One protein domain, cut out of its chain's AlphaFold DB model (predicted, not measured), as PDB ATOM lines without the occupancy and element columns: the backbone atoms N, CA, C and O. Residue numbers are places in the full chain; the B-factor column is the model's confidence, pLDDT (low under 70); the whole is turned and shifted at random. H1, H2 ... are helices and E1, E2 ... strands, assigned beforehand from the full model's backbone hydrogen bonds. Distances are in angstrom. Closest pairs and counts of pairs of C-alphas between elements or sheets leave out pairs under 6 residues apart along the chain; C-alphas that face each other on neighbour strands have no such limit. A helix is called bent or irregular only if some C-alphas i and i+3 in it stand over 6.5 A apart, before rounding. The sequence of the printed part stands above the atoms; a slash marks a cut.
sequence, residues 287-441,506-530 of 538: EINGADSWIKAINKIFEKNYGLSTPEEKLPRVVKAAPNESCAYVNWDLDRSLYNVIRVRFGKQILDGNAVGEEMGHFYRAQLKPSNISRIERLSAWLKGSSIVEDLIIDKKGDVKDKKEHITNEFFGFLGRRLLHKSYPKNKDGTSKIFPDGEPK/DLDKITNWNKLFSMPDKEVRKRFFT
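AT A GLANCE: This is residues 287 to 441 and 506 to 530 of the 538 residues of a protein of Candidatus Staskawiczbacteria bacterium RIFOXYC1_FULL_38_18 (UniProt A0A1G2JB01). Two long helices, H3 and H6, cross steeply at the core; a small three-stranded sheet, E1 E3 E2, has H3 over E2 and H1 over E1 on one and the same face, H1 also meets the far end of H6 with its residues 298 to 305, and the short helices H7 and H8 pack on H3 and H6 respectively. From this body a loose arm with H4, H5 and the small hairpin E4 and E5 sticks out at residues 383 to 388, while the unnamed stretch 424 to 441 lies beyond the other end of H6. The printed part has 180 residues, with eight named helices and five named strands in the order H1 E1 E2 E3 H2 H3 H4 H5 E4 E5 H6 H7 H8. One sheet has the order E1 E3 E2 and is mixed, the other is the antiparallel pair E4 and E5, and the class is mostly helix. The whole is compact by its radius of gyration of the C-alphas, 17.3 A, yet elongated, spanning 58 by 38 by 28 A.

IN THESE COORDINATES: H1, residues 287 to 306, begins at C-alpha 287 at (14.451, -97.189, 0.742) and is 28.1 A long. E1 is residues 317 to 320, E2 residues 328 to 330 and E3 residues 341 to 344. H2 is residues 347 to 351; it is neither bent nor irregular, but only just: C-alphas 347 and 350 are 6.2 A apart. H3, residues 353 to 368, is 21.9 A long, and H4, residues 375 to 383, is 12.1 A long. H5, residues 388 to 391, is only just irregular, with C-alphas 388 and 391 6.8 A apart. E4 is residues 392 to 394 and E5 residues 400 to 402. H6, residues 403 to 423, is the longest helix at 31.2 A and ends at C-alpha 423 at (6.055, -86.976, 20.873). H7 is residues 513 to 518, and H8, residues 521 to 528, ends at C-alpha 528 at (22.075, -76.117, 31.023).

HOW THE PARTS SIT: H3 and H6 are the hubs, touching three helices each. They touch each other at a steep tilt of 57 degrees, opposite ways, with the closest C-alphas, Gly 361 and Gly 416, 4.0 A apart. Helix packing is mostly crossed. H1 and H3 are on the same face of the sheet E1 E3 E2, two layers, helices over one face of a sheet. H3 has a height over the sheet of 8.4 A and runs along the strands, over E2, at 21 degrees on the local plane. H1 has a height over the sheet of 8.9 A, on a local plane fitted to only just enough C-alphas, 6, and lies over E1. E1 and E3 are parallel, with N 342 and O 317 2.8 A apart. E2 and E3 form an antiparallel hairpin, with N 330 and O 341 2.8 A apart. H1, with residues 298 to 305, touches H6 about perpendicular at 86 degrees, the closest C-alphas being Asn 305 and Ser 423, 6.9 A. H2 only grazes the sheet with residues 347 to 350; it touches H1, closest at C-alphas 287 and 347, 5.6 A, and H3 only at the corner, only just, with 3 pairs of C-alphas within 8 A. H7 touches residues 364 to 368 of H3, closest at the C-alphas of Leu 368 and Ser 518, 4.8 A. H8 touches residues 404 to 408 of H6, closest at the C-alphas of Thr 408 and Asp 521, 6.1 A. H4 and H5 touch no helix. E4 and E5 form an antiparallel hairpin, with N 401 and O 393 2.8 A apart. Every O i to N i+4 pair is within hydrogen-bond range in H1, H3, H4, H7 and H8; H6 has 16 of 17, H2 has 0 of 1 but 2 of 2 O i to N i+3 pairs, and H5 is too short for an i+4 pair.

THE WHOLE: The C-alphas farthest apart, Lys 384 and Lys 428, are 59.6 A apart. Residues 442 to 505 are not printed, and C-alphas 441 and 506 are 13.7 A apart across the cut. Of the links that are printed whole, none is long. Mean pLDDT of the printed part is 82.1; it is under 70 in 47 residues, among them 371 to 403.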
ATOM      1  N   GLU A 287      14.292 -97.407  -0.713       53.34
ATOM      2  CA  GLU A 287      14.451 -97.189   0.742       53.34
ATOM      3  C   GLU A 287      14.776 -95.722   1.085       53.34
ATOM      4  O   GLU A 287      14.320 -95.213   2.109       53.34
ATOM      5  N   ILE A 288      15.532 -95.020   0.229       57.84
ATOM      6  CA  ILE A 288      15.901 -93.607   0.444       57.84
ATOM      7  C   ILE A 288      14.691 -92.691   0.199       57.84
ATOM      8  O   ILE A 288      14.461 -91.759   0.965       57.84
ATOM      9  N   ASN A 289      13.834 -93.007  -0.775       61.06
ATOM     10  CA  ASN A 289      12.578 -92.277  -0.990       61.06
ATOM     11  C   ASN A 289      11.634 -92.376   0.227       61.06
ATOM     12  O   ASN A 289      10.925 -91.420   0.567       61.06
ATOM     13  N   GLY A 290      11.653 -93.518   0.925       77.56
ATOM     14  CA  GLY A 290      10.972 -93.682   2.210       77.56
ATOM     15  C   GLY A 290      11.584 -92.822   3.321       77.56
ATOM     16  O   GLY A 290      10.851 -92.253   4.131       77.56
ATOM     17  N   ALA A 291      12.910 -92.674   3.328       85.06
ATOM     18  CA  ALA A 291      13.641 -91.867   4.302       85.06
ATOM     19  C   ALA A 291      13.300 -90.371   4.221       85.06
ATOM     20  O   ALA A 291      13.010 -89.758   5.246       85.06
ATOM     21  N   ASP A 292      13.245 -89.783   3.025       86.38
ATOM     22  CA  ASP A 292      12.889 -88.362   2.877       86.38
ATOM     23  C   ASP A 292      11.437 -88.096   3.314       86.38
ATOM     24  O   ASP A 292      11.138 -87.108   3.991       86.38
ATOM     25  N   SER A 293      10.522 -89.015   2.992       89.44
ATOM     26  CA  SER A 293       9.134 -88.963   3.473       89.44
ATOM     27  C   SER A 293       9.059 -89.040   5.003       89.44
ATOM     28  O   SER A 293       8.228 -88.379   5.631       89.44
ATOM     29  N   TRP A 294       9.961 -89.809   5.612       91.31
ATOM     30  CA  TRP A 294      10.078 -89.940   7.056       91.31
ATOM     31  C   TRP A 294      10.601 -88.663   7.730       91.31
ATOM     32  O   TRP A 294      10.012 -88.222   8.718       91.31
ATOM     33  N   ILE A 295      11.608 -87.994   7.154       94.88
ATOM     34  CA  ILE A 295      12.086 -86.680   7.627       94.88
ATOM     35  C   ILE A 295      10.956 -85.643   7.620       94.88
ATOM     36  O   ILE A 295      10.768 -84.919   8.599       94.88
ATOM     37  N   LYS A 296      10.138 -85.611   6.561       95.06
ATOM     38  CA  LYS A 296       8.962 -84.723   6.477       95.06
ATOM     39  C   LYS A 296       7.939 -85.020   7.570       95.06
ATOM     40  O   LYS A 296       7.391 -84.095   8.171       95.06
ATOM     41  N   ALA A 297       7.675 -86.299   7.839       94.38
ATOM     42  CA  ALA A 297       6.765 -86.708   8.904       94.38
ATOM     43  C   ALA A 297       7.284 -86.268  10.281       94.38
ATOM     44  O   ALA A 297       6.522 -85.717  11.075       94.38
ATOM     45  N   ILE A 298       8.583 -86.435  10.539       95.94
ATOM     46  CA  ILE A 298       9.210 -85.989  11.785       95.94
ATOM     47  C   ILE A 298       9.163 -84.468  11.914       95.94
ATOM     48  O   ILE A 298       8.798 -83.977  12.979       95.94
ATOM     49  N   ASN A 299       9.425 -83.714  10.844       97.19
ATOM     50  CA  ASN A 299       9.312 -82.256  10.878       97.19
ATOM     51  C   ASN A 299       7.905 -81.796  11.285       97.19
ATOM     52  O   ASN A 299       7.772 -80.918  12.129       97.19
ATOM     53  N   LYS A 300       6.851 -82.452  10.781       96.75
ATOM     54  CA  LYS A 300       5.463 -82.171  11.196       96.75
ATOM     55  C   LYS A 300       5.206 -82.500  12.669       96.75
ATOM     56  O   LYS A 300       4.451 -81.795  13.333       96.75
ATOM     57  N   ILE A 301       5.816 -83.566  13.193       96.38
ATOM     58  CA  ILE A 301       5.731 -83.918  14.619       96.38
ATOM     59  C   ILE A 301       6.397 -82.829  15.474       96.38
ATOM     60  O   ILE A 301       5.816 -82.395  16.469       96.38
ATOM     61  N   PHE A 302       7.587 -82.372  15.082       97.62
ATOM     62  CA  PHE A 302       8.324 -81.323  15.787       97.62
ATOM     63  C   PHE A 302       7.612 -79.968  15.715       97.62
ATOM     64  O   PHE A 302       7.502 -79.279  16.730       97.62
ATOM     65  N   GLU A 303       7.051 -79.624  14.559       97.19
ATOM     66  CA  GLU A 303       6.248 -78.421  14.369       97.19
ATOM     67  C   GLU A 303       5.042 -78.419  15.304       97.19
ATOM     68  O   GLU A 303       4.857 -77.491  16.089       97.19
ATOM     69  N   LYS A 304       4.255 -79.500  15.272       97.25
ATOM     70  CA  LYS A 304       3.026 -79.617  16.055       97.25
ATOM     71  C   LYS A 304       3.277 -79.538  17.560       97.25
ATOM     72  O   LYS A 304       2.496 -78.909  18.266       97.25
ATOM     73  N   ASN A 305       4.312 -80.215  18.055       97.19
ATOM     74  CA  ASN A 305       4.518 -80.372  19.497       97.19
ATOM     75  C   ASN A 305       5.449 -79.312  20.102       97.19
ATOM     76  O   ASN A 305       5.357 -79.047  21.298       97.19
ATOM     77  N   TYR A 306       6.339 -78.718  19.301       97.56
ATOM     78  CA  TYR A 306       7.408 -77.842  19.792       97.56
ATOM     79  C   TYR A 306       7.508 -76.510  19.040       97.56
ATOM     80  O   TYR A 306       8.308 -75.657  19.420       97.56
ATOM     81  N   GLY A 307       6.732 -76.314  17.969       97.19
ATOM     82  CA  GLY A 307       6.856 -75.148  17.092       97.19
ATOM     83  C   GLY A 307       8.170 -75.114  16.307       97.19
ATOM     84  O   GLY A 307       8.520 -74.075  15.752       97.19
ATOM     85  N   LEU A 308       8.921 -76.220  16.280       97.00
ATOM     86  CA  LEU A 308      10.153 -76.358  15.511       97.00
ATOM     87  C   LEU A 308       9.787 -76.826  14.107       97.00
ATOM     88  O   LEU A 308       9.507 -78.003  13.898       97.00
ATOM     89  N   SER A 309       9.764 -75.904  13.152       93.75
ATOM     90  CA  SER A 309       9.455 -76.232  11.766       93.75
ATOM     91  C   SER A 309      10.418 -75.571  10.801       93.75
ATOM     92  O   SER A 309      11.103 -74.590  11.092       93.75
ATOM     93  N   THR A 310      10.536 -76.180   9.635       93.44
ATOM     94  CA  THR A 310      11.296 -75.651   8.513       93.44
ATOM     95  C   THR A 310      10.549 -76.018   7.230       93.44
ATOM     96  O   THR A 310       9.982 -77.118   7.177       93.44
ATOM     97  N   PRO A 311      10.500 -75.124   6.220       94.19
ATOM     98  CA  PRO A 311       9.907 -75.439   4.926       94.19
ATOM     99  C   PRO A 311      10.503 -76.708   4.316       94.19
ATOM    100  O   PRO A 311      11.684 -77.005   4.510       94.19
ATOM    101  N   GLU A 312       9.683 -77.456   3.586       92.62
ATOM    102  CA  GLU A 312      10.030 -78.785   3.077       92.62
ATOM    103  C   GLU A 312      11.276 -78.763   2.179       92.62
ATOM    104  O   GLU A 312      12.127 -79.642   2.279       92.62
ATOM    105  N   GLU A 313      11.441 -77.714   1.375       91.06
ATOM    106  CA  GLU A 313      12.589 -77.495   0.494       91.06
ATOM    107  C   GLU A 313      13.907 -77.223   1.237       91.06
ATOM    108  O   GLU A 313      14.985 -77.287   0.646       91.06
ATOM    109  N   LYS A 314      13.829 -76.918   2.536       92.06
ATOM    110  CA  LYS A 314      14.977 -76.706   3.423       92.06
ATOM    111  C   LYS A 314      15.220 -77.886   4.363       92.06
ATOM    112  O   LYS A 314      16.166 -77.828   5.149       92.06
ATOM    113  N   LEU A 315      14.407 -78.941   4.311       94.69
ATOM    114  CA  LEU A 315      14.660 -80.151   5.091       94.69
ATOM    115  C   LEU A 315      15.912 -80.875   4.592       94.69
ATOM    116  O   LEU A 315      16.270 -80.762   3.414       94.69
ATOM    117  N   PRO A 316      16.603 -81.607   5.478       94.00
ATOM    118  CA  PRO A 316      17.779 -82.333   5.062       94.00
ATOM    119  C   PRO A 316      17.387 -83.522   4.186       94.00
ATOM    120  O   PRO A 316      16.446 -84.251   4.499       94.00
ATOM    121  N   ARG A 317      18.138 -83.737   3.104       91.88
ATOM    122  CA  ARG A 317      17.997 -84.941   2.268       91.88
ATOM    123  C   ARG A 317      18.743 -86.105   2.897       91.88
ATOM    124  O   ARG A 317      19.814 -85.898   3.469       91.88
ATOM    125  N   VAL A 318      18.249 -87.325   2.732       89.62
ATOM    126  CA  VAL A 318      18.971 -88.515   3.189       89.62
ATOM    127  C   VAL A 318      19.870 -89.045   2.075       89.62
ATOM    128  O   VAL A 318      19.424 -89.295   0.959       89.62
ATOM    129  N   VAL A 319      21.159 -89.220   2.366       86.88
ATOM    130  CA  VAL A 319      22.150 -89.710   1.395       86.88
ATOM    131  C   VAL A 319      22.900 -90.910   1.947       86.88
ATOM    132  O   VAL A 319      23.174 -90.995   3.145       86.88
ATOM    133  N   LYS A 320      23.265 -91.851   1.074       83.12
ATOM    134  CA  LYS A 320      24.072 -93.002   1.477       83.12
ATOM    135  C   LYS A 320      25.514 -92.558   1.745       83.12
ATOM    136  O   LYS A 320      26.151 -91.966   0.879       83.12
ATOM    137  N   ALA A 321      26.001 -92.844   2.944       78.88
ATOM    138  CA  ALA A 321      27.362 -92.576   3.384       78.88
ATOM    139  C   ALA A 321      28.329 -93.675   2.915       78.88
ATOM    140  O   ALA A 321      27.907 -94.763   2.506       78.88
ATOM    141  N   ALA A 322      29.634 -93.416   3.022       68.94
ATOM    142  CA  ALA A 322      30.638 -94.462   2.847       68.94
ATOM    143  C   ALA A 322      30.473 -95.561   3.921       68.94
ATOM    144  O   ALA A 322      30.007 -95.274   5.028       68.94
ATOM    145  N   PRO A 323      30.878 -96.820   3.650       64.25
ATOM    146  CA  PRO A 323      30.686 -97.928   4.584       64.25
ATOM    147  C   PRO A 323      31.320 -97.729   5.958       64.25
ATOM    148  O   PRO A 323      30.975 -98.462   6.865       64.25
ATOM    149  N   ASN A 324      32.233 -96.787   6.165       64.56
ATOM    150  CA  ASN A 324      32.879 -96.498   7.446       64.56
ATOM    151  C   ASN A 324      32.324 -95.257   8.169       64.56
ATOM    152  O   ASN A 324      32.775 -94.967   9.274       64.56
ATOM    153  N   GLU A 325      31.368 -94.537   7.580       66.12
ATOM    154  CA  GLU A 325      30.775 -93.336   8.175       66.12
ATOM    155  C   GLU A 325      29.564 -93.687   9.059       66.12
ATOM    156  O   GLU A 325      28.787 -94.602   8.762       66.12
ATOM    157  N   SER A 326      29.417 -92.973  10.178       75.00
ATOM    158  CA  SER A 326      28.230 -93.047  11.034       75.00
ATOM    159  C   SER A 326      27.060 -92.272  10.422       75.00
ATOM    160  O   SER A 326      27.239 -91.507   9.473       75.00
ATOM    161  N   CYS A 327      25.859 -92.454  10.986       81.31
ATOM    162  CA  CYS A 327      24.786 -91.497  10.731       81.31
ATOM    163  C   CYS A 327      25.270 -90.123  11.193       81.31
ATOM    164  O   CYS A 327      25.878 -90.039  12.264       81.31
ATOM    165  N   ALA A 328      25.124 -89.116  10.339       87.94
ATOM    166  CA  ALA A 328      25.546 -87.765  10.666       87.94
ATOM    167  C   ALA A 328      24.803 -86.736   9.821       87.94
ATOM    168  O   ALA A 328      24.772 -86.813   8.585       87.94
ATOM    169  N   TYR A 329      24.274 -85.716  10.481       87.50
ATOM    170  CA  TYR A 329      23.798 -84.503   9.859       87.50
ATOM    171  C   TYR A 329      24.986 -83.632   9.465       87.50
ATOM    172  O   TYR A 329      25.828 -83.234  10.273       87.50
ATOM    173  N   VAL A 330      25.028 -83.301   8.182       83.19
ATOM    174  CA  VAL A 330      26.087 -82.520   7.571       83.19
ATOM    175  C   VAL A 330      25.469 -81.245   7.018       83.19
ATOM    176  O   VAL A 330      24.864 -81.222   5.947       83.19
ATOM    177  N   ASN A 331      25.649 -80.147   7.752       78.25
ATOM    178  CA  ASN A 331      25.273 -78.809   7.284       78.25
ATOM    179  C   ASN A 331      26.346 -78.168   6.386       78.25
ATOM    180  O   ASN A 331      26.291 -76.977   6.099       78.25
ATOM    181  N   TRP A 332      27.390 -78.910   6.003       69.00
ATOM    182  CA  TRP A 332      28.490 -78.350   5.227       69.00
ATOM    183  C   TRP A 332      29.343 -79.423   4.542       69.00
ATOM    184  O   TRP A 332      29.807 -80.369   5.174       69.00
ATOM    185  N   ASP A 333      29.625 -79.229   3.257       52.22
ATOM    186  CA  ASP A 333      30.743 -79.903   2.604       52.22
ATOM    187  C   ASP A 333      31.438 -78.949   1.631       52.22
ATOM    188  O   ASP A 333      30.803 -78.062   1.053       52.22
ATOM    189  N   LEU A 334      32.751 -79.124   1.470       47.50
ATOM    190  CA  LEU A 334      33.610 -78.286   0.625       47.50
ATOM    191  C   LEU A 334      33.144 -78.285  -0.832       47.50
ATOM    192  O   LEU A 334      33.254 -77.268  -1.511       47.50
ATOM    193  N   ASP A 335      32.571 -79.400  -1.273       53.91
ATOM    194  CA  ASP A 335      32.078 -79.599  -2.631       53.91
ATOM    195  C   ASP A 335      30.669 -79.004  -2.863       53.91
ATOM    196  O   ASP A 335      30.129 -79.074  -3.961       53.91
ATOM    197  N   ARG A 336      30.025 -78.406  -1.841       54.16
ATOM    198  CA  ARG A 336      28.619 -77.917  -1.846       54.16
ATOM    199  C   ARG A 336      27.548 -78.964  -2.215       54.16
ATOM    200  O   ARG A 336      26.372 -78.727  -1.949       54.16
ATOM    201  N   SER A 337      27.929 -80.118  -2.756       56.41
ATOM    202  CA  SER A 337      27.072 -81.239  -3.155       56.41
ATOM    203  C   SER A 337      26.386 -81.917  -1.960       56.41
ATOM    204  O   SER A 337      25.277 -82.441  -2.099       56.41
ATOM    205  N   LEU A 338      26.995 -81.834  -0.770       61.78
ATOM    206  CA  LEU A 338      26.525 -82.435   0.486       61.78
ATOM    207  C   LEU A 338      26.169 -81.382   1.549       61.78
ATOM    208  O   LEU A 338      26.446 -81.550   2.735       61.78
ATOM    209  N   TYR A 339      25.562 -80.273   1.122       78.25
ATOM    210  CA  TYR A 339      24.964 -79.302   2.036       78.25
ATOM    211  C   TYR A 339      23.581 -79.771   2.500       78.25
ATOM    212  O   TYR A 339      22.748 -80.150   1.672       78.25
ATOM    213  N   ASN A 340      23.334 -79.685   3.809       86.44
ATOM    214  CA  ASN A 340      22.056 -80.001   4.442       86.44
ATOM    215  C   ASN A 340      21.579 -81.427   4.123       86.44
ATOM    216  O   ASN A 340      20.524 -81.640   3.522       86.44
ATOM    217  N   VAL A 341      22.396 -82.411   4.494       90.38
ATOM    218  CA  VAL A 341      22.095 -83.833   4.291       90.38
ATOM    219  C   VAL A 341      22.232 -84.615   5.589       90.38
ATOM    220  O   VAL A 341      23.056 -84.274   6.434       90.38
ATOM    221  N   ILE A 342      21.460 -85.688   5.730       91.44
ATOM    222  CA  ILE A 342      21.699 -86.732   6.723       91.44
ATOM    223  C   ILE A 342      22.355 -87.901   6.001       91.44
ATOM    224  O   ILE A 342      21.753 -88.534   5.131       91.44
ATOM    225  N   ARG A 343      23.613 -88.166   6.337       89.94
ATOM    226  CA  ARG A 343      24.350 -89.313   5.815       89.94
ATOM    227  C   ARG A 343      23.929 -90.557   6.580       89.94
ATOM    228  O   ARG A 343      23.884 -90.515   7.801       89.94
ATOM    229  N   VAL A 344      23.641 -91.653   5.883       87.31
ATOM    230  CA  VAL A 344      23.290 -92.942   6.499       87.31
ATOM    231  C   VAL A 344      24.077 -94.078   5.872       87.31
ATOM    232  O   VAL A 344      24.230 -94.140   4.654       87.31
ATOM    233  N   ARG A 345      24.545 -95.030   6.681       80.56
ATOM    234  CA  ARG A 345      25.263 -96.208   6.164       80.56
ATOM    235  C   ARG A 345      24.338 -97.106   5.333       80.56
ATOM    236  O   ARG A 345      24.726 -97.656   4.305       80.56
ATOM    237  N   PHE A 346      23.093 -97.234   5.782       80.19
ATOM    238  CA  PHE A 346      22.014 -97.980   5.135       80.19
ATOM    239  C   PHE A 346      20.674 -97.292   5.422       80.19
ATOM    240  O   PHE A 346      20.505 -96.700   6.487       80.19
ATOM    241  N   GLY A 347      19.712 -97.384   4.494       76.50
ATOM    242  CA  GLY A 347      18.435 -96.660   4.576       76.50
ATOM    243  C   GLY A 347      17.677 -96.914   5.880       76.50
ATOM    244  O   GLY A 347      17.163 -95.986   6.493       76.50
ATOM    245  N   LYS A 348      17.718 -98.150   6.391       81.25
ATOM    246  CA  LYS A 348      17.074 -98.527   7.663       81.25
ATOM    247  C   LYS A 348      17.592 -97.777   8.892       81.25
ATOM    248  O   LYS A 348      16.875 -97.716   9.883       81.25
ATOM    249  N   GLN A 349      18.797 -97.205   8.853       83.50
ATOM    250  CA  GLN A 349      19.357 -96.481   9.996       83.50
ATOM    251  C   GLN A 349      18.518 -95.252  10.360       83.50
ATOM    252  O   GLN A 349      18.349 -94.968  11.534       83.50
ATOM    253  N   ILE A 350      17.930 -94.569   9.374       89.19
ATOM    254  CA  ILE A 350      17.078 -93.395   9.617       89.19
ATOM    255  C   ILE A 350      15.676 -93.759  10.123       89.19
ATOM    256  O   ILE A 350      14.913 -92.896  10.547       89.19
ATOM    257  N   LEU A 351      15.309 -95.040  10.053       87.81
ATOM    258  CA  LEU A 351      14.045 -95.531  10.597       87.81
ATOM    259  C   LEU A 351      14.142 -95.763  12.111       87.81
ATOM    260  O   LEU A 351      13.113 -95.908  12.770       87.81
ATOM    261  N   ASP A 352      15.360 -95.784  12.656       91.50
ATOM    262  CA  ASP A 352      15.610 -95.791  14.091       91.50
ATOM    263  C   ASP A 352      15.368 -94.394  14.678       91.50
ATOM    264  O   ASP A 352      15.951 -93.401  14.236       91.50
ATOM    265  N   GLY A 353      14.496 -94.319  15.684       92.69
ATOM    266  CA  GLY A 353      14.082 -93.075  16.323       92.69
ATOM    267  C   GLY A 353      15.223 -92.347  17.035       92.69
ATOM    268  O   GLY A 353      15.213 -91.115  17.078       92.69
ATOM    269  N   ASN A 354      16.221 -93.071  17.561       93.88
ATOM    270  CA  ASN A 354      17.387 -92.446  18.184       93.88
ATOM    271  C   ASN A 354      18.268 -91.783  17.131       93.88
ATOM    272  O   ASN A 354      18.675 -90.642  17.327       93.88
ATOM    273  N   ALA A 355      18.537 -92.463  16.019       93.38
ATOM    274  CA  ALA A 355      19.333 -91.891  14.942       93.38
ATOM    275  C   ALA A 355      18.637 -90.657  14.352       93.38
ATOM    276  O   ALA A 355      19.155 -89.550  14.423       93.38
ATOM    277  N   VAL A 356      17.413 -90.797  13.841       95.25
ATOM    278  CA  VAL A 356      16.750 -89.681  13.146       95.25
ATOM    279  C   VAL A 356      16.381 -88.522  14.071       95.25
ATOM    280  O   VAL A 356      16.456 -87.363  13.664       95.25
ATOM    281  N   GLY A 357      16.008 -88.806  15.323       96.94
ATOM    282  CA  GLY A 357      15.718 -87.767  16.304       96.94
ATOM    283  C   GLY A 357      16.949 -86.916  16.602       96.94
ATOM    284  O   GLY A 357      16.834 -85.697  16.721       96.94
ATOM    285  N   GLU A 358      18.126 -87.536  16.668       96.75
ATOM    286  CA  GLU A 358      19.388 -86.823  16.853       96.75
ATOM    287  C   GLU A 358      19.724 -85.909  15.694       96.75
ATOM    288  O   GLU A 358      19.957 -84.715  15.895       96.75
ATOM    289  N   GLU A 359      19.679 -86.447  14.480       96.56
ATOM    290  CA  GLU A 359      20.031 -85.670  13.299       96.56
ATOM    291  C   GLU A 359      19.078 -84.501  13.078       96.56
ATOM    292  O   GLU A 359      19.508 -83.410  12.703       96.56
ATOM    293  N   MET A 360      17.794 -84.681  13.398       97.31
ATOM    294  CA  MET A 360      16.828 -83.586  13.384       97.31
ATOM    295  C   MET A 360      17.132 -82.531  14.457       97.31
ATOM    296  O   MET A 360      16.995 -81.335  14.197       97.31
ATOM    297  N   GLY A 361      17.611 -82.934  15.637       97.31
ATOM    298  CA  GLY A 361      18.102 -82.010  16.663       97.31
ATOM    299  C   GLY A 361      19.280 -81.160  16.173       97.31
ATOM    300  O   GLY A 361      19.266 -79.932  16.305       97.31
ATOM    301  N   HIS A 362      20.276 -81.786  15.539       95.56
ATOM    302  CA  HIS A 362      21.393 -81.066  14.925       95.56
ATOM    303  C   HIS A 362      20.937 -80.140  13.792       95.56
ATOM    304  O   HIS A 362      21.388 -78.993  13.721       95.56
ATOM    305  N   PHE A 363      20.011 -80.602  12.950       95.94
ATOM    306  CA  PHE A 363      19.425 -79.823  11.864       95.94
ATOM    307  C   PHE A 363      18.752 -78.543  12.368       95.94
ATOM    308  O   PHE A 363      19.154 -77.450  11.964       95.94
ATOM    309  N   TYR A 364      17.797 -78.634  13.301       96.56
ATOM    310  CA  TYR A 364      17.122 -77.440  13.823       96.56
ATOM    311  C   TYR A 364      18.095 -76.484  14.499       96.56
ATOM    312  O   TYR A 364      17.985 -75.269  14.338       96.56
ATOM    313  N   ARG A 365      19.089 -77.019  15.220       95.25
ATOM    314  CA  ARG A 365      20.129 -76.195  15.834       95.25
ATOM    315  C   ARG A 365      20.894 -75.415  14.773       95.25
ATOM    316  O   ARG A 365      21.135 -74.226  14.945       95.25
ATOM    317  N   ALA A 366      21.258 -76.069  13.680       91.75
ATOM    318  CA  ALA A 366      21.995 -75.447  12.598       91.75
ATOM    319  C   ALA A 366      21.176 -74.391  11.832       91.75
ATOM    320  O   ALA A 366      21.754 -73.395  11.402       91.75
ATOM    321  N   GLN A 367      19.856 -74.576  11.698       91.75
ATOM    322  CA  GLN A 367      18.964 -73.619  11.027       91.75
ATOM    323  C   GLN A 367      18.603 -72.405  11.896       91.75
ATOM    324  O   GLN A 367      18.500 -71.292  11.384       91.75
ATOM    325  N   LEU A 368      18.379 -72.610  13.198       92.25
ATOM    326  CA  LEU A 368      17.848 -71.577  14.097       92.25
ATOM    327  C   LEU A 368      18.931 -70.792  14.834       92.25
ATOM    328  O   LEU A 368      18.677 -69.667  15.270       92.25
ATOM    329  N   LYS A 369      20.128 -71.364  15.015       87.88
ATOM    330  CA  LYS A 369      21.245 -70.649  15.637       87.88
ATOM    331  C   LYS A 369      21.564 -69.418  14.774       87.88
ATOM    332  O   LYS A 369      21.895 -69.593  13.600       87.88
ATOM    333  N   PRO A 370      21.516 -68.191  15.332       75.00
ATOM    334  CA  PRO A 370      21.982 -67.000  14.642       75.00
ATOM    335  C   PRO A 370      23.382 -67.292  14.130       75.00
ATOM    336  O   PRO A 370      24.217 -67.796  14.890       75.00
ATOM    337  N   SER A 371      23.621 -67.033  12.849       65.31
ATOM    338  CA  SER A 371      24.927 -67.172  12.220       65.31
ATOM    339  C   SER A 371      25.897 -66.201  12.890       65.31
ATOM    340  O   SER A 371      26.152 -65.099  12.420       65.31
ATOM    341  N   ASN A 372      26.424 -66.599  14.047       49.94
ATOM    342  CA  ASN A 372      27.430 -65.843  14.757       49.94
ATOM    343  C   ASN A 372      28.676 -65.894  13.888       49.94
ATOM    344  O   ASN A 372      29.352 -66.922  13.812       49.94
ATOM    345  N   ILE A 373      28.949 -64.758  13.252       53.22
ATOM    346  CA  ILE A 373      30.124 -64.470  12.442       53.22
ATOM    347  C   ILE A 373      30.043 -65.146  11.073       53.22
ATOM    348  O   ILE A 373      30.159 -66.370  10.938       53.22
ATOM    349  N   SER A 374      29.877 -64.316  10.042       51.66
ATOM    350  CA  SER A 374      29.983 -64.752   8.655       51.66
ATOM    351  C   SER A 374      31.338 -65.432   8.440       51.66
ATOM    352  O   SER A 374      32.357 -65.049   9.020       51.66
ATOM    353  N   ARG A 375      31.390 -66.450   7.578       49.12
ATOM    354  CA  ARG A 375      32.648 -67.112   7.189       49.12
ATOM    355  C   ARG A 375      33.726 -66.102   6.766       49.12
ATOM    356  O   ARG A 375      34.901 -66.346   7.009       49.12
ATOM    357  N   ILE A 376      33.318 -64.964   6.199       51.88
ATOM    358  CA  ILE A 376      34.179 -63.844   5.799       51.88
ATOM    359  C   ILE A 376      34.870 -63.216   7.011       51.88
ATOM    360  O   ILE A 376      36.071 -62.980   6.973       51.88
ATOM    361  N   GLU A 377      34.154 -62.996   8.108       52.44
ATOM    362  CA  GLU A 377      34.726 -62.435   9.332       52.44
ATOM    363  C   GLU A 377      35.636 -63.440  10.058       52.44
ATOM    364  O   GLU A 377      36.669 -63.034  10.589       52.44
ATOM    365  N   ARG A 378      35.334 -64.751  10.017       54.75
ATOM    366  CA  ARG A 378      36.228 -65.796  10.567       54.75
ATOM    367  C   ARG A 378      37.507 -65.955   9.742       54.75
ATOM    368  O   ARG A 378      38.592 -65.981  10.320       54.75
ATOM    369  N   LEU A 379      37.399 -65.991   8.409       51.00
ATOM    370  CA  LEU A 379      38.565 -65.972   7.515       51.00
ATOM    371  C   LEU A 379      39.378 -64.683   7.699       51.00
ATOM    372  O   LEU A 379      40.601 -64.734   7.732       51.00
ATOM    373  N   SER A 380      38.710 -63.535   7.853       52.69
ATOM    374  CA  SER A 380      39.355 -62.235   8.073       52.69
ATOM    375  C   SER A 380      40.108 -62.186   9.404       52.69
ATOM    376  O   SER A 380      41.221 -61.674   9.450       52.69
ATOM    377  N   ALA A 381      39.556 -62.754  10.480       53.50
ATOM    378  CA  ALA A 381      40.239 -62.854  11.771       53.50
ATOM    379  C   ALA A 381      41.447 -63.811  11.729       53.50
ATOM    380  O   ALA A 381      42.481 -63.507  12.321       53.50
ATOM    381  N   TRP A 382      41.336 -64.924  10.995       49.62
ATOM    382  CA  TRP A 382      42.435 -65.871  10.772       49.62
ATOM    383  C   TRP A 382      43.576 -65.249   9.951       49.62
ATOM    384  O   TRP A 382      44.728 -65.293  10.373       49.62
ATOM    385  N   LEU A 383      43.253 -64.566   8.845       54.78
ATOM    386  CA  LEU A 383      44.225 -63.837   8.016       54.78
ATOM    387  C   LEU A 383      44.927 -62.690   8.766       54.78
ATOM    388  O   LEU A 383      46.012 -62.277   8.368       54.78
ATOM    389  N   LYS A 384      44.329 -62.176   9.848       62.03
ATOM    390  CA  LYS A 384      44.886 -61.093  10.678       62.03
ATOM    391  C   LYS A 384      45.786 -61.572  11.825       62.03
ATOM    392  O   LYS A 384      46.282 -60.733  12.569       62.03
ATOM    393  N   GLY A 385      46.013 -62.881  11.979       43.25
ATOM    394  CA  GLY A 385      46.990 -63.416  12.940       43.25
ATOM    395  C   GLY A 385      46.639 -63.213  14.421       43.25
ATOM    396  O   GLY A 385      47.533 -63.213  15.266       43.25
ATOM    397  N   SER A 386      45.362 -63.026  14.763       50.16
ATOM    398  CA  SER A 386      44.927 -62.818  16.151       50.16
ATOM    399  C   SER A 386      45.167 -64.055  17.034       50.16
ATOM    400  O   SER A 386      44.882 -65.181  16.628       50.16
ATOM    401  N   SER A 387      45.601 -63.846  18.284       42.88
ATOM    402  CA  SER A 387      45.966 -64.858  19.302       42.88
ATOM    403  C   SER A 387      44.822 -65.748  19.835       42.88
ATOM    404  O   SER A 387      44.940 -66.358  20.892       42.88
ATOM    405  N   ILE A 388      43.712 -65.877  19.105       47.88
ATOM    406  CA  ILE A 388      42.511 -66.649  19.495       47.88
ATOM    407  C   ILE A 388      42.730 -68.181  19.358       47.88
ATOM    408  O   ILE A 388      41.852 -68.984  19.658       47.88
ATOM    409  N   VAL A 389      43.921 -68.615  18.935       43.81
ATOM    410  CA  VAL A 389      44.217 -69.965  18.418       43.81
ATOM    411  C   VAL A 389      44.234 -71.081  19.482       43.81
ATOM    412  O   VAL A 389      44.085 -72.247  19.130       43.81
ATOM    413  N   GLU A 390      44.332 -70.779  20.781       43.03
ATOM    414  CA  GLU A 390      44.448 -71.824  21.822       43.03
ATOM    415  C   GLU A 390      43.149 -72.614  22.094       43.03
ATOM    416  O   GLU A 390      43.206 -73.765  22.532       43.03
ATOM    417  N   ASP A 391      41.975 -72.054  21.774       45.94
ATOM    418  CA  ASP A 391      40.664 -72.690  22.008       45.94
ATOM    419  C   ASP A 391      40.096 -73.411  20.761       45.94
ATOM    420  O   ASP A 391      38.967 -73.913  20.767       45.94
ATOM    421  N   LEU A 392      40.885 -73.502  19.689       46.88
ATOM    422  CA  LEU A 392      40.438 -73.912  18.361       46.88
ATOM    423  C   LEU A 392      40.984 -75.298  17.968       46.88
ATOM    424  O   LEU A 392      42.177 -75.565  18.089       46.88
ATOM    425  N   ILE A 393      40.121 -76.203  17.491       51.62
ATOM    426  CA  ILE A 393      40.538 -77.384  16.715       51.62
ATOM    427  C   ILE A 393      40.567 -76.966  15.254       51.62
ATOM    428  O   ILE A 393      39.558 -76.470  14.764       51.62
ATOM    429  N   ILE A 394      41.690 -77.188  14.577       48.97
ATOM    430  CA  ILE A 394      41.763 -77.148  13.118       48.97
ATOM    431  C   ILE A 394      41.496 -78.576  12.644       48.97
ATOM    432  O   ILE A 394      42.276 -79.469  12.972       48.97
ATOM    433  N   ASP A 395      40.376 -78.818  11.964       49.69
ATOM    434  CA  ASP A 395      40.128 -80.126  11.348       49.69
ATOM    435  C   ASP A 395      40.975 -80.315  10.071       49.69
ATOM    436  O   ASP A 395      41.626 -79.385   9.587       49.69
ATOM    437  N   LYS A 396      40.973 -81.528   9.500       41.34
ATOM    438  CA  LYS A 396      41.757 -81.890   8.299       41.34
ATOM    439  C   LYS A 396      41.480 -81.019   7.064       41.34
ATOM    440  O   LYS A 396      42.227 -81.100   6.093       41.34
ATOM    441  N   LYS A 397      40.420 -80.205   7.079       43.22
ATOM    442  CA  LYS A 397      40.030 -79.284   6.003       43.22
ATOM    443  C   LYS A 397      40.456 -77.832   6.275       43.22
ATOM    444  O   LYS A 397      40.229 -76.971   5.430       43.22
ATOM    445  N   GLY A 398      41.133 -77.569   7.396       41.88
ATOM    446  CA  GLY A 398      41.588 -76.235   7.788       41.88
ATOM    447  C   GLY A 398      40.557 -75.450   8.601       41.88
ATOM    448  O   GLY A 398      40.757 -74.256   8.833       41.88
ATOM    449  N   ASP A 399      39.473 -76.089   9.050       47.56
ATOM    450  CA  ASP A 399      38.399 -75.396   9.748       47.56
ATOM    451  C   ASP A 399      38.611 -75.343  11.251       47.56
ATOM    452  O   ASP A 399      38.796 -76.343  11.937       47.56
ATOM    453  N   VAL A 400      38.528 -74.116  11.743       46.56
ATOM    454  CA  VAL A 400      38.676 -73.707  13.128       46.56
ATOM    455  C   VAL A 400      37.332 -73.875  13.850       46.56
ATOM    456  O   VAL A 400      36.413 -73.073  13.661       46.56
ATOM    457  N   LYS A 401      37.198 -74.911  14.683       53.84
ATOM    458  CA  LYS A 401      36.015 -75.146  15.533       53.84
ATOM    459  C   LYS A 401      36.373 -75.016  17.008       53.84
ATOM    460  O   LYS A 401      37.304 -75.664  17.488       53.84
ATOM    461  N   ASP A 402      35.622 -74.200  17.745       62.34
ATOM    462  CA  ASP A 402      35.738 -74.146  19.205       62.34
ATOM    463  C   ASP A 402      35.225 -75.481  19.776       62.34
ATOM    464  O   ASP A 402      34.082 -75.889  19.549       62.34
ATOM    465  N   LYS A 403      36.085 -76.179  20.529       66.62
ATOM    466  CA  LYS A 403      35.777 -77.465  21.189       66.62
ATOM    467  C   LYS A 403      34.461 -77.418  21.957       66.62
ATOM    468  O   LYS A 403      33.744 -78.412  22.038       66.62
ATOM    469  N   LYS A 404      34.141 -76.262  22.534       75.31
ATOM    470  CA  LYS A 404      32.946 -76.052  23.346       75.31
ATOM    471  C   LYS A 404      31.676 -76.024  22.490       75.31
ATOM    472  O   LYS A 404      30.621 -76.378  23.013       75.31
ATOM    473  N   GLU A 405      31.751 -75.635  21.214       81.50
ATOM    474  CA  GLU A 405      30.610 -75.671  20.283       81.50
ATOM    475  C   GLU A 405      30.192 -77.107  19.971       81.50
ATOM    476  O   GLU A 405      29.001 -77.404  20.005       81.50
ATOM    477  N   HIS A 406      31.154 -78.015  19.770       85.06
ATOM    478  CA  HIS A 406      30.859 -79.433  19.542       85.06
ATOM    479  C   HIS A 406      30.018 -80.025  20.675       85.06
ATOM    480  O   HIS A 406      28.972 -80.601  20.418       85.06
ATOM    481  N   ILE A 407      30.397 -79.799  21.936       91.50
ATOM    482  CA  ILE A 407      29.637 -80.324  23.086       91.50
ATOM    483  C   ILE A 407      28.194 -79.788  23.094       91.50
ATOM    484  O   ILE A 407      27.260 -80.507  23.443       91.50
ATOM    485  N   THR A 408      27.998 -78.521  22.720       94.50
ATOM    486  CA  THR A 408      26.658 -77.935  22.608       94.50
ATOM    487  C   THR A 408      25.872 -78.526  21.438       94.50
ATOM    488  O   THR A 408      24.676 -78.754  21.587       94.50
ATOM    489  N   ASN A 409      26.511 -78.834  20.311       93.06
ATOM    490  CA  ASN A 409      25.849 -79.532  19.208       93.06
ATOM    491  C   ASN A 409      25.367 -80.923  19.641       93.06
ATOM    492  O   ASN A 409      24.202 -81.235  19.413       93.06
ATOM    493  N   GLU A 410      26.198 -81.695  20.348       94.44
ATOM    494  CA  GLU A 410      25.817 -83.021  20.867       94.44
ATOM    495  C   GLU A 410      24.696 -82.966  21.907       94.44
ATOM    496  O   GLU A 410      23.841 -83.848  21.977       94.44
ATOM    497  N   PHE A 411      24.646 -81.888  22.691       97.25
ATOM    498  CA  PHE A 411      23.514 -81.614  23.573       97.25
ATOM    499  C   PHE A 411      22.198 -81.481  22.787       97.25
ATOM    500  O   PHE A 411      21.192 -82.077  23.173       97.25
ATOM    501  N   PHE A 412      22.191 -80.747  21.669       97.69
ATOM    502  CA  PHE A 412      20.993 -80.590  20.836       97.69
ATOM    503  C   PHE A 412      20.627 -81.853  20.055       97.69
ATOM    504  O   PHE A 412      19.437 -82.136  19.921       97.69
ATOM    505  N   GLY A 413      21.617 -82.628  19.607       96.75
ATOM    506  CA  GLY A 413      21.389 -83.950  19.025       96.75
ATOM    507  C   GLY A 413      20.628 -84.850  19.999       96.75
ATOM    508  O   GLY A 413      19.504 -85.278  19.739       96.75
ATOM    509  N   PHE A 414      21.150 -85.031  21.211       97.31
ATOM    510  CA  PHE A 414      20.474 -85.860  22.211       97.31
ATOM    511  C   PHE A 414      19.096 -85.324  22.628       97.31
ATOM    512  O   PHE A 414      18.169 -86.109  22.840       97.31
ATOM    513  N   LEU A 415      18.921 -83.997  22.717       97.88
ATOM    514  CA  LEU A 415      17.598 -83.406  22.940       97.88
ATOM    515  C   LEU A 415      16.616 -83.773  21.825       97.88
ATOM    516  O   LEU A 415      15.483 -84.137  22.131       97.88
ATOM    517  N   GLY A 416      17.042 -83.741  20.562       98.00
ATOM    518  CA  GLY A 416      16.226 -84.166  19.425       98.00
ATOM    519  C   GLY A 416      15.710 -85.603  19.573       98.00
ATOM    520  O   GLY A 416      14.513 -85.845  19.393       98.00
ATOM    521  N   ARG A 417      16.563 -86.538  20.026       97.19
ATOM    522  CA  ARG A 417      16.152 -87.922  20.344       97.19
ATOM    523  C   ARG A 417      15.009 -87.959  21.357       97.19
ATOM    524  O   ARG A 417      13.993 -88.619  21.140       97.19
ATOM    525  N   ARG A 418      15.167 -87.233  22.468       97.75
ATOM    526  CA  ARG A 418      14.186 -87.217  23.564       97.75
ATOM    527  C   ARG A 418      12.881 -86.527  23.170       97.75
ATOM    528  O   ARG A 418      11.814 -86.993  23.561       97.75
ATOM    529  N   LEU A 419      12.949 -85.455  22.383       98.06
ATOM    530  CA  LEU A 419      11.775 -84.770  21.836       98.06
ATOM    531  C   LEU A 419      10.965 -85.700  20.931       98.06
ATOM    532  O   LEU A 419       9.750 -85.831  21.097       98.06
ATOM    533  N   LEU A 420      11.634 -86.417  20.026       97.56
ATOM    534  CA  LEU A 420      10.954 -87.376  19.164       97.56
ATOM    535  C   LEU A 420      10.314 -88.509  19.983       97.56
ATOM    536  O   LEU A 420       9.135 -88.800  19.787       97.56
ATOM    537  N   HIS A 421      11.033 -89.089  20.952       97.12
ATOM    538  CA  HIS A 421      10.475 -90.115  21.848       97.12
ATOM    539  C   HIS A 421       9.272 -89.609  22.655       97.12
ATOM    540  O   HIS A 421       8.259 -90.304  22.783       97.12
ATOM    541  N   LYS A 422       9.336 -88.381  23.184       96.81
ATOM    542  CA  LYS A 422       8.234 -87.780  23.946       96.81
ATOM    543  C   LYS A 422       6.975 -87.633  23.088       96.81
ATOM    544  O   LYS A 422       5.893 -87.955  23.578       96.81
ATOM    545  N   SER A 423       7.139 -87.222  21.832       95.75
ATOM    546  CA  SER A 423       6.055 -86.976  20.873       95.75
ATOM    547  C   SER A 423       5.475 -88.224  20.210       95.75
ATOM    548  O   SER A 423       4.332 -88.193  19.748       95.75
ATOM    549  N   TYR A 424       6.251 -89.302  20.095       93.00
ATOM    550  CA  TYR A 424       5.820 -90.487  19.363       93.00
ATOM    551  C   TYR A 424       4.885 -91.370  20.211       93.00
ATOM    552  O   TYR A 424       5.114 -91.511  21.419       93.00
ATOM    553  N   PRO A 425       3.838 -91.985  19.623       90.75
ATOM    554  CA  PRO A 425       2.990 -92.939  20.329       90.75
ATOM    555  C   PRO A 425       3.802 -94.097  20.912       90.75
ATOM    556  O   PRO A 425       4.627 -94.701  20.223       90.75
ATOM    557  N   LYS A 426       3.553 -94.405  22.184       94.19
ATOM    558  CA  LYS A 426       4.278 -95.423  22.946       94.19
ATOM    559  C   LYS A 426       3.338 -96.520  23.419       94.19
ATOM    560  O   LYS A 426       2.166 -96.278  23.700       94.19
ATOM    561  N   ASN A 427       3.897 -97.712  23.546       93.56
ATOM    562  CA  ASN A 427       3.321 -98.818  24.289       93.56
ATOM    563  C   ASN A 427       3.285 -98.477  25.791       93.56
ATOM    564  O   ASN A 427       3.921 -97.525  26.251       93.56
ATOM    565  N   LYS A 428       2.553 -99.275  26.579       94.44
ATOM    566  CA  LYS A 428       2.420 -99.067  28.035       94.44
ATOM    567  C   LYS A 428       3.757 -99.120  28.787       94.44
ATOM    568  O   LYS A 428       3.878 -98.500  29.835       94.44
ATOM    569  N   ASP A 429       4.739 -99.840  28.254       93.12
ATOM    570  CA  ASP A 429       6.098 -99.962  28.799       93.12
ATOM    571  C   ASP A 429       7.040 -98.814  28.376       93.12
ATOM    572  O   ASP A 429       8.208 -98.794  28.756       93.12
ATOM    573  N   GLY A 430       6.547 -97.844  27.595       92.44
ATOM    574  CA  GLY A 430       7.324 -96.709  27.097       92.44
ATOM    575  C   GLY A 430       8.116 -96.979  25.812       92.44
ATOM    576  O   GLY A 430       8.768 -96.055  25.313       92.44
ATOM    577  N   THR A 431       8.049 -98.195  25.260       94.00
ATOM    578  CA  THR A 431       8.651 -98.556  23.965       94.00
ATOM    579  C   THR A 431       7.782 -98.101  22.796       94.00
ATOM    580  O   THR A 431       6.606 -97.774  22.949       94.00
ATOM    581  N   SER A 432       8.342 -98.064  21.590       91.81
ATOM    582  CA  SER A 432       7.571 -97.896  20.355       91.81
ATOM    583  C   SER A 432       8.269 -98.595  19.194       91.81
ATOM    584  O   SER A 432       9.417 -99.015  19.315       91.81
ATOM    585  N   LYS A 433       7.610 -98.666  18.031       89.75
ATOM    586  CA  LYS A 433       8.193 -99.275  16.824       89.75
ATOM    587  C   LYS A 433       9.559 -98.682  16.448       89.75
ATOM    588  O   LYS A 433      10.415 -99.412  15.968       89.75
ATOM    589  N   ILE A 434       9.739 -97.376  16.651       91.81
ATOM    590  CA  ILE A 434      10.979 -96.658  16.316       91.81
ATOM    591  C   ILE A 434      11.884 -96.435  17.539       91.81
ATOM    592  O   ILE A 434      13.004 -95.970  17.385       91.81
ATOM    593  N   PHE A 435      11.418 -96.778  18.743       92.69
ATOM    594  CA  PHE A 435      12.188 -96.752  19.991       92.69
ATOM    595  C   PHE A 435      11.991 -98.084  20.728       92.69
ATOM    596  O   PHE A 435      11.255 -98.128  21.723       92.69
ATOM    597  N   PRO A 436      12.581 -99.183  20.224       90.19
ATOM    598  CA  PRO A 436      12.377-100.511  20.803       90.19
ATOM    599  C   PRO A 436      12.877-100.596  22.251       90.19
ATOM    600  O   PRO A 436      12.282-101.303  23.055       90.19
ATOM    601  N   ASP A 437      13.896 -99.807  22.600       91.56
ATOM    602  CA  ASP A 437      14.500 -99.778  23.939       91.56
ATOM    603  C   ASP A 437      13.856 -98.739  24.883       91.56
ATOM    604  O   ASP A 437      14.304 -98.540  26.014       91.56
ATOM    605  N   GLY A 438      12.793 -98.060  24.437       93.62
ATOM    606  CA  GLY A 438      12.093 -97.040  25.218       93.62
ATOM    607  C   GLY A 438      12.755 -95.661  25.180       93.62
ATOM    608  O   GLY A 438      13.247 -95.224  24.141       93.62
ATOM    609  N   GLU A 439      12.678 -94.921  26.294       93.38
ATOM    610  CA  GLU A 439      13.220 -93.554  26.367       93.38
ATOM    611  C   GLU A 439      14.741 -93.560  26.147       93.38
ATOM    612  O   GLU A 439      15.431 -94.355  26.794       93.38
ATOM    613  N   PRO A 440      15.283 -92.652  25.309       92.12
ATOM    614  CA  PRO A 440      16.721 -92.495  25.145       92.12
ATOM    615  C   PRO A 440      17.389 -92.203  26.493       92.12
ATOM    616  O   PRO A 440      17.190 -91.146  27.098       92.12
ATOM    617  N   LYS A 441      18.204 -93.143  26.966       90.31
ATOM    618  CA  LYS A 441      18.952 -93.041  28.223       90.31
ATOM    619  C   LYS A 441      20.441 -93.093  27.933       90.31
ATOM    620  O   LYS A 441      20.878 -93.722  26.979       90.31
ATOM    621  N   ASP A 506      14.635 -80.999  31.822       97.56
ATOM    622  CA  ASP A 506      13.211 -81.192  32.028       97.56
ATOM    623  C   ASP A 506      12.467 -80.598  30.828       97.56
ATOM    624  O   ASP A 506      12.374 -79.378  30.667       97.56
ATOM    625  N   LEU A 507      11.995 -81.475  29.941       97.50
ATOM    626  CA  LEU A 507      11.361 -81.068  28.688       97.50
ATOM    627  C   LEU A 507      10.009 -80.375  28.916       97.50
ATOM    628  O   LEU A 507       9.516 -79.728  28.001       97.50
ATOM    629  N   ASP A 508       9.382 -80.529  30.086       97.44
ATOM    630  CA  ASP A 508       8.094 -79.898  30.406       97.44
ATOM    631  C   ASP A 508       8.245 -78.438  30.849       97.44
ATOM    632  O   ASP A 508       7.290 -77.666  30.785       97.44
ATOM    633  N   LYS A 509       9.456 -78.026  31.241       97.94
ATOM    634  CA  LYS A 509       9.765 -76.641  31.631       97.94
ATOM    635  C   LYS A 509      10.126 -75.727  30.462       97.94
ATOM    636  O   LYS A 509      10.401 -74.554  30.689       97.94
ATOM    637  N   ILE A 510      10.169 -76.250  29.238       98.12
ATOM    638  CA  ILE A 510      10.510 -75.490  28.031       98.12
ATOM    639  C   ILE A 510       9.243 -75.318  27.195       98.12
ATOM    640  O   ILE A 510       8.700 -76.281  26.654       98.12
ATOM    641  N   THR A 511       8.790 -74.076  27.075       97.31
ATOM    642  CA  THR A 511       7.577 -73.683  26.342       97.31
ATOM    643  C   THR A 511       7.877 -73.064  24.970       97.31
ATOM    644  O   THR A 511       7.037 -73.076  24.076       97.31
ATOM    645  N   ASN A 512       9.098 -72.575  24.765       97.75
ATOM    646  CA  ASN A 512       9.606 -71.862  23.604       97.75
ATOM    647  C   ASN A 512      10.905 -72.513  23.103       97.75
ATOM    648  O   ASN A 512      12.026 -72.020  23.287       97.75
ATOM    649  N   TRP A 513      10.736 -73.632  22.404       97.88
ATOM    650  CA  TRP A 513      11.837 -74.392  21.820       97.88
ATOM    651  C   TRP A 513      12.630 -73.600  20.779       97.88
ATOM    652  O   TRP A 513      13.855 -73.708  20.748       97.88
ATOM    653  N   ASN A 514      11.979 -72.739  19.986       97.00
ATOM    654  CA  ASN A 514      12.668 -71.868  19.026       97.00
ATOM    655  C   ASN A 514      13.718 -70.983  19.707       97.00
ATOM    656  O   ASN A 514      14.839 -70.841  19.212       97.00
ATOM    657  N   LYS A 515      13.398 -70.424  20.880       97.06
ATOM    658  CA  LYS A 515      14.348 -69.619  21.655       97.06
ATOM    659  C   LYS A 515      15.517 -70.451  22.179       97.06
ATOM    660  O   LYS A 515      16.654 -69.987  22.131       97.06
ATOM    661  N   LEU A 516      15.273 -71.676  22.644       97.62
ATOM    662  CA  LEU A 516      16.350 -72.568  23.079       97.62
ATOM    663  C   LEU A 516      17.274 -72.949  21.910       97.62
ATOM    664  O   LEU A 516      18.491 -72.808  22.018       97.62
ATOM    665  N   PHE A 517      16.715 -73.372  20.775       96.75
ATOM    666  CA  PHE A 517      17.485 -73.792  19.600       96.75
ATOM    667  C   PHE A 517      18.198 -72.639  18.881       96.75
ATOM    668  O   PHE A 517      19.189 -72.887  18.194       96.75
ATOM    669  N   SER A 518      17.784 -71.388  19.092       95.81
ATOM    670  CA  SER A 518      18.487 -70.183  18.619       95.81
ATOM    671  C   SER A 518      19.470 -69.591  19.644       95.81
ATOM    672  O   SER A 518      20.260 -68.707  19.323       95.81
ATOM    673  N   MET A 519      19.497 -70.084  20.884       95.69
ATOM    674  CA  MET A 519      20.336 -69.521  21.948       95.69
ATOM    675  C   MET A 519      21.840 -69.678  21.642       95.69
ATOM    676  O   MET A 519      22.258 -70.774  21.282       95.69
ATOM    677  N   PRO A 520      22.712 -68.667  21.821       93.75
ATOM    678  CA  PRO A 520      24.158 -68.824  21.614       93.75
ATOM    679  C   PRO A 520      24.774 -69.924  22.495       93.75
ATOM    680  O   PRO A 520      24.376 -70.079  23.648       93.75
ATOM    681  N   ASP A 521      25.791 -70.655  22.012       92.25
ATOM    682  CA  ASP A 521      26.318 -71.824  22.748       92.25
ATOM    683  C   ASP A 521      26.825 -71.477  24.152       92.25
ATOM    684  O   ASP A 521      26.657 -72.249  25.093       92.25
ATOM    685  N   LYS A 522      27.435 -70.295  24.312       92.00
ATOM    686  CA  LYS A 522      27.910 -69.809  25.615       92.00
ATOM    687  C   LYS A 522      26.767 -69.708  26.627       92.00
ATOM    688  O   LYS A 522      26.959 -70.088  27.781       92.00
ATOM    689  N   GLU A 523      25.603 -69.236  26.194       95.06
ATOM    690  CA  GLU A 523      24.423 -69.111  27.047       95.06
ATOM    691  C   GLU A 523      23.790 -70.483  27.317       95.06
ATOM    692  O   GLU A 523      23.491 -70.784  28.471       95.06
ATOM    693  N   VAL A 524      23.710 -71.366  26.310       96.69
ATOM    694  CA  VAL A 524      23.247 -72.755  26.503       96.69
ATOM    695  C   VAL A 524      24.086 -73.455  27.570       96.69
ATOM    696  O   VAL A 524      23.543 -74.035  28.505       96.69
ATOM    697  N   ARG A 525      25.418 -73.352  27.495       95.56
ATOM    698  CA  ARG A 525      26.309 -73.942  28.504       95.56
ATOM    699  C   ARG A 525      26.115 -73.312  29.878       95.56
ATOM    700  O   ARG A 525      26.022 -74.037  30.862       95.56
ATOM    701  N   LYS A 526      26.028 -71.981  29.960       96.25
ATOM    702  CA  LYS A 526      25.803 -71.276  31.231       96.25
ATOM    703  C   LYS A 526      24.521 -71.749  31.921       96.25
ATOM    704  O   LYS A 526      24.527 -71.900  33.138       96.25
ATOM    705  N   ARG A 527      23.450 -71.979  31.158       97.81
ATOM    706  CA  ARG A 527      22.140 -72.358  31.698       97.81
ATOM    707  C   ARG A 527      21.992 -73.845  31.951       97.81
ATOM    708  O   ARG A 527      21.504 -74.217  33.006       97.81
ATOM    709  N   PHE A 528      22.401 -74.689  31.009       97.69
ATOM    710  CA  PHE A 528      22.075 -76.117  31.023       97.69
ATOM    711  C   PHE A 528      23.238 -77.013  31.429       97.69
ATOM    712  O   PHE A 528      23.012 -78.157  31.814       97.69
ATOM    713  N   PHE A 529      24.484 -76.529  31.372       96.31
ATOM    714  CA  PHE A 529      25.651 -77.353  31.708       96.31
ATOM    715  C   PHE A 529      26.009 -77.197  33.187       96.31
ATOM    716  O   PHE A 529      27.171 -77.028  33.566       96.31
ATOM    717  N   THR A 530      24.978 -77.232  34.026       95.31
ATOM    718  CA  THR A 530      25.044 -77.056  35.475       95.31
ATOM    719  C   THR A 530      24.179 -78.132  36.148       95.31
ATOM    720  O   THR A 530      23.339 -78.745  35.485       95.31
TER     721      THR A 530